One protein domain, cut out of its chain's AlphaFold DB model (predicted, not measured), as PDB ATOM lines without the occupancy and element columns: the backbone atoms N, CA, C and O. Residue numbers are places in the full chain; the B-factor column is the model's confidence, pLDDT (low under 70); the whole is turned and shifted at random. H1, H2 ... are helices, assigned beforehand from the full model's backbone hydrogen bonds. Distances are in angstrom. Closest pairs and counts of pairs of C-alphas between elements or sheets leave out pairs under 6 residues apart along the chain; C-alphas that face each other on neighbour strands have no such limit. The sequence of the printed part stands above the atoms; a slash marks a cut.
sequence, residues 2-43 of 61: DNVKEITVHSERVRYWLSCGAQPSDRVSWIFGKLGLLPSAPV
ATOM      1  N   ASP A   2      27.389  41.796 -13.457       67.75
ATOM      2  CA  ASP A   2      27.492  43.007 -14.303       67.75
ATOM      3  C   ASP A   2      28.759  43.079 -15.171       67.75
ATOM      4  O   ASP A   2      29.069  44.127 -15.721       67.75
ATOM      5  N   ASN A   3      29.522  41.986 -15.304       80.69
ATOM      6  CA  ASN A   3      30.821  42.007 -16.003       80.69
ATOM      7  C   ASN A   3      31.074  40.805 -16.930       80.69
ATOM      8  O   ASN A   3      32.227  40.463 -17.206       80.69
ATOM      9  N   VAL A   4      30.026  40.140 -17.419       87.06
ATOM     10  CA  VAL A   4      30.198  39.077 -18.420       87.06
ATOM     11  C   VAL A   4      30.255  39.715 -19.805       87.06
ATOM     12  O   VAL A   4      29.325  40.397 -20.220       87.06
ATOM     13  N   LYS A   5      31.369  39.517 -20.517       87.94
ATOM     14  CA  LYS A   5      31.502  39.926 -21.921       87.94
ATOM     15  C   LYS A   5      31.114  38.755 -22.812       87.94
ATOM     16  O   LYS A   5      31.841  37.765 -22.872       87.94
ATOM     17  N   GLU A   6      29.984  38.885 -23.488       90.81
ATOM     18  CA  GLU A   6      29.502  37.900 -24.449       90.81
ATOM     19  C   GLU A   6      30.170  38.102 -25.810       90.81
ATOM     20  O   GLU A   6      30.409  39.228 -26.252       90.81
ATOM     21  N   ILE A   7      30.509  36.994 -26.468       90.69
ATOM     22  CA  ILE A   7      31.120  36.991 -27.796       90.69
ATOM     23  C   ILE A   7      30.383  35.955 -28.636       90.69
ATOM     24  O   ILE A   7      30.416  34.764 -28.331       90.69
ATOM     25  N   THR A   8      29.746  36.409 -29.710       92.69
ATOM     26  CA  THR A   8      29.070  35.559 -30.697       92.69
ATOM     27  C   THR A   8      29.902  35.465 -31.968       92.69
ATOM     28  O   THR A   8      30.467  36.465 -32.413       92.69
ATOM     29  N   VAL A   9      29.966  34.283 -32.582       92.12
ATOM     30  CA  VAL A   9      30.793  34.052 -33.775       92.12
ATOM     31  C   VAL A   9      30.043  33.217 -34.807       92.12
ATOM     32  O   VAL A   9      29.387  32.240 -34.457       92.12
ATOM     33  N   HIS A  10      30.179  33.565 -36.089       95.38
ATOM     34  CA  HIS A  10      29.606  32.787 -37.189       95.38
ATOM     35  C   HIS A  10      30.529  31.615 -37.549       95.38
ATOM     36  O   HIS A  10      31.463  31.759 -38.340       95.38
ATOM     37  N   SER A  11      30.259  30.443 -36.977       93.25
ATOM     38  CA  SER A  11      31.104  29.243 -37.092       93.25
ATOM     39  C   SER A  11      31.427  28.846 -38.540       93.25
ATOM     40  O   SER A  11      32.589  28.612 -38.869       93.25
ATOM     41  N   GLU A  12      30.428  28.838 -39.424       95.31
ATOM     42  CA  GLU A  12      30.603  28.493 -40.843       95.31
ATOM     43  C   GLU A  12      31.583  29.434 -41.563       95.31
ATOM     44  O   GLU A  12      32.530  28.987 -42.210       95.31
ATOM     45  N   ARG A  13      31.411  30.752 -41.403       95.94
ATOM     46  CA  ARG A  13      32.274  31.752 -42.043       95.94
ATOM     47  C   ARG A  13      33.691  31.712 -41.491       95.94
ATOM     48  O   ARG A  13      34.635  31.865 -42.261       95.94
ATOM     49  N   VAL A  14      33.854  31.470 -40.192       94.81
ATOM     50  CA  VAL A  14      35.181  31.277 -39.594       94.81
ATOM     51  C   VAL A  14      35.876  30.077 -40.234       94.81
ATOM     52  O   VAL A  14      37.024  30.199 -40.654       94.81
ATOM     53  N   ARG A  15      35.175  28.949 -40.395       93.62
ATOM     54  CA  ARG A  15      35.734  27.757 -41.048       93.62
ATOM     55  C   ARG A  15      36.115  28.017 -42.506       93.62
ATOM     56  O   ARG A  15      37.190  27.593 -42.920       93.62
ATOM     57  N   TYR A  16      35.280  28.744 -43.250       96.50
ATOM     58  CA  TYR A  16      35.595  29.168 -44.616       96.50
ATOM     59  C   TYR A  16      36.894  29.981 -44.664       96.50
ATOM     60  O   TYR A  16      37.827  29.617 -45.374       96.50
ATOM     61  N   TRP A  17      37.008  31.037 -43.858       95.75
ATOM     62  CA  TRP A  17      38.195  31.892 -43.885       95.75
ATOM     63  C   TRP A  17      39.462  31.169 -43.420       95.75
ATOM     64  O   TRP A  17      40.516  31.355 -44.024       95.75
ATOM     65  N   LEU A  18      39.359  30.296 -42.414       93.88
ATOM     66  CA  LEU A  18      40.466  29.421 -42.016       93.88
ATOM     67  C   LEU A  18      40.880  28.484 -43.163       93.88
ATOM     68  O   LEU A  18      42.072  28.298 -43.387       93.88
ATOM     69  N   SER A  19      39.922  27.952 -43.936       94.94
ATOM     70  CA  SER A  19      40.224  27.120 -45.112       94.94
ATOM     71  C   SER A  19      40.916  27.892 -46.243       94.94
ATOM     72  O   SER A  19      41.730  27.321 -46.961       94.94
ATOM     73  N   CYS A  20      40.662  29.199 -46.361       97.69
ATOM     74  CA  CYS A  20      41.362  30.085 -47.295       97.69
ATOM     75  C   CYS A  20      42.765  30.504 -46.812       97.69
ATOM     76  O   CYS A  20      43.444  31.244 -47.520       97.69
ATOM     77  N   GLY A  21      43.197  30.072 -45.621       94.50
ATOM     78  CA  GLY A  21      44.504  30.413 -45.054       94.50
ATOM     79  C   GLY A  21      44.525  31.691 -44.210       94.50
ATOM     80  O   GLY A  21      45.580  32.304 -44.059       94.50
ATOM     81  N   ALA A  22      43.386  32.124 -43.660       95.75
ATOM     82  CA  ALA A  22      43.367  33.260 -42.741       95.75
ATOM     83  C   ALA A  22      44.198  32.972 -41.477       95.75
ATOM     84  O   ALA A  22      44.007  31.950 -40.821       95.75
ATOM     85  N   GLN A  23      45.070  33.916 -41.109       94.25
ATOM     86  CA  GLN A  23      45.904  33.839 -39.910       94.25
ATOM     87  C   GLN A  23      45.254  34.639 -38.761       94.25
ATOM     88  O   GLN A  23      45.273  35.873 -38.791       94.25
ATOM     89  N   PRO A  24      44.654  33.984 -37.751       93.75
ATOM     90  CA  PRO A  24      44.101  34.670 -36.585       93.75
ATOM     91  C   PRO A  24      45.199  35.223 -35.662       93.75
ATOM     92  O   PRO A  24      46.288  34.665 -35.548       93.75
ATOM     93  N   SER A  25      44.889  36.304 -34.944       93.56
ATOM     94  CA  SER A  25      45.750  36.836 -33.878       93.56
ATOM     95  C   SER A  25      45.682  35.976 -32.609       93.56
ATOM     96  O   SER A  25      44.714  35.241 -32.405       93.56
ATOM     97  N   ASP A  26      46.657  36.104 -31.700       90.88
ATOM     98  CA  ASP A  26      46.749  35.281 -30.479       90.88
ATOM     99  C   ASP A  26      45.450  35.238 -29.658       90.88
ATOM    100  O   ASP A  26      45.022  34.178 -29.193       90.88
ATOM    101  N   ARG A  27      44.793  36.394 -29.480       91.56
ATOM    102  CA  ARG A  27      43.536  36.472 -28.717       91.56
ATOM    103  C   ARG A  27      42.390  35.774 -29.437       91.56
ATOM    104  O   ARG A  27      41.602  35.104 -28.776       91.56
ATOM    105  N   VAL A  28      42.310  35.893 -30.760       92.94
ATOM    106  CA  VAL A  28      41.267  35.246 -31.567       92.94
ATOM    107  C   VAL A  28      41.482  33.734 -31.607       92.94
ATOM    108  O   VAL A  28      40.532  32.990 -31.383       92.94
ATOM    109  N   SER A  29      42.726  33.273 -31.761       92.44
ATOM    110  CA  SER A  29      43.086  31.853 -31.658       92.44
ATOM    111  C   SER A  29      42.697  31.255 -30.309       92.44
ATOM    112  O   SER A  29      42.147  30.157 -30.254       92.44
ATOM    113  N   TRP A  30      42.918  31.986 -29.211       91.12
ATOM    114  CA  TRP A  30      42.483  31.550 -27.883       91.12
ATOM    115  C   TRP A  30      40.955  31.434 -27.780       91.12
ATOM    116  O   TRP A  30      40.462  30.421 -27.288       91.12
ATOM    117  N   ILE A  31      40.200  32.423 -28.281       92.38
ATOM    118  CA  ILE A  31      38.725  32.383 -28.302       92.38
ATOM    119  C   ILE A  31      38.232  31.196 -29.139       92.38
ATOM    120  O   ILE A  31      37.393  30.424 -28.682       92.38
ATOM    121  N   PHE A  32      38.773  31.004 -30.340       93.56
ATOM    122  CA  PHE A  32      38.388  29.900 -31.224       93.56
ATOM    123  C   PHE A  32      38.748  28.534 -30.637       93.56
ATOM    124  O   PHE A  32      37.968  27.595 -30.785       93.56
ATOM    125  N   GLY A  33      39.862  28.434 -29.910       91.94
ATOM    126  CA  GLY A  33      40.204  27.248 -29.127       91.94
ATOM    127  C   GLY A  33      39.193  26.965 -28.013       91.94
ATOM    128  O   GLY A  33      38.789  25.820 -27.828       91.94
ATOM    129  N   LYS A  34      38.714  28.000 -27.307       90.12
ATOM    130  CA  LYS A  34      37.641  27.861 -26.301       90.12
ATOM    131  C   LYS A  34      36.307  27.423 -26.908       90.12
ATOM    132  O   LYS A  34      35.553  26.725 -26.242       90.12
ATOM    133  N   LEU A  35      36.040  27.816 -28.150       91.19
ATOM    134  CA  LEU A  35      34.841  27.442 -28.902       91.19
ATOM    135  C   LEU A  35      34.974  26.102 -29.649       91.19
ATOM    136  O   LEU A  35      34.014  25.670 -30.278       91.19
ATOM    137  N   GLY A  36      36.145  25.453 -29.620       90.19
ATOM    138  CA  GLY A  36      36.393  24.185 -30.317       90.19
ATOM    139  C   GLY A  36      36.542  24.294 -31.842       90.19
ATOM    140  O   GLY A  36      36.490  23.279 -32.530       90.19
ATOM    141  N   LEU A  37      36.729  25.503 -32.387       90.75
ATOM    142  CA  LEU A  37      36.947  25.735 -33.826       90.75
ATOM    143  C   LEU A  37      38.409  25.521 -34.251       90.75
ATOM    144  O   LEU A  37      38.680  25.230 -35.413       90.75
ATOM    145  N   LEU A  38      39.343  25.681 -33.313       90.25
ATOM    146  CA  LEU A  38      40.778  25.447 -33.480       90.25
ATOM    147  C   LEU A  38      41.280  24.550 -32.339       90.25
ATOM    148  O   LEU A  38      40.650  24.515 -31.277       90.25
ATOM    149  N   PRO A  39      42.415  23.846 -32.510       86.88
ATOM    150  CA  PRO A  39      43.067  23.199 -31.380       86.88
ATOM    151  C   PRO A  39      43.384  24.244 -30.306       86.88
ATOM    152  O   PRO A  39      43.755  25.380 -30.616       86.88
ATOM    153  N   SER A  40      43.221  23.871 -29.035       80.50
ATOM    154  CA  SER A  40      43.524  24.778 -27.928       80.50
ATOM    155  C   SER A  40      44.967  25.260 -28.046       80.50
ATOM    156  O   SER A  40      45.890  24.451 -28.117       80.50
ATOM    157  N   ALA A  41      45.153  26.581 -28.026       78.19
ATOM    158  CA  ALA A  41      46.483  27.167 -28.016       78.19
ATOM    159  C   ALA A  41      47.295  26.605 -26.831       78.19
ATOM    160  O   ALA A  41      46.725  26.409 -25.746       78.19
ATOM    161  N   PRO A  42      48.603  26.344 -27.013       79.62
ATOM    162  CA  PRO A  42      49.452  25.861 -25.937       79.62
ATOM    163  C   PRO A  42      49.426  26.857 -24.777       79.62
ATOM    164  O   PRO A  42      49.574  28.070 -24.959       79.62
ATOM    165  N   VAL A  43      49.210  26.341 -23.569       78.56
ATOM    166  CA  VAL A  43      49.253  27.163 -22.362       78.56
ATOM    167  C   VAL A  43      50.685  27.653 -22.189       78.56
ATOM    168  O   VAL A  43      51.623  26.856 -22.178       78.56
TER     169      VAL A  43
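Overview. This is residues 2 to 43 of the 61 residues of an uncharacterized protein of archaeon (UniProt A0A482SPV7). Two short helices, H1 and H2, are set apart from each other and joined by an open loop, residues 20 to 25. A stretched-out lead, residues 2 to 10, makes much of the length, and the last residues, 35 to 43, fold back past H2. The printed part has 42 residues, with H1 then H2 along the chain and no named strand; its class is all helix, though under half of the residues, 18, are in named elements. It is only just loose, close to compact, with a radius of gyration of the C-alphas of 11.2 A, and elongated, spanning 38 by 25 by 16 A.

Arrangement. H1, residues 11 to 19, and H2, residues 26 to 34, are apart, with no C-alpha of the one within 8 A of the other. In both helices every O i to N i+4 pair is within hydrogen-bond range.

Along the chain. H1 is 12.3 A long from C-alpha 11 at (31.104, 29.243, -37.092) to C-alpha 19. H2 is 12.5 A long and ends at C-alpha 34, at (37.641, 27.861, -26.301).

Size, cuts and confidence. The C-alphas of Asp 2 and Cys 20 are the two farthest apart, at 38.1 A. The link from H1 to H2 is short, and the printed part has no cut. Mean pLDDT of the printed part is 90.5; residue 2 is under 70.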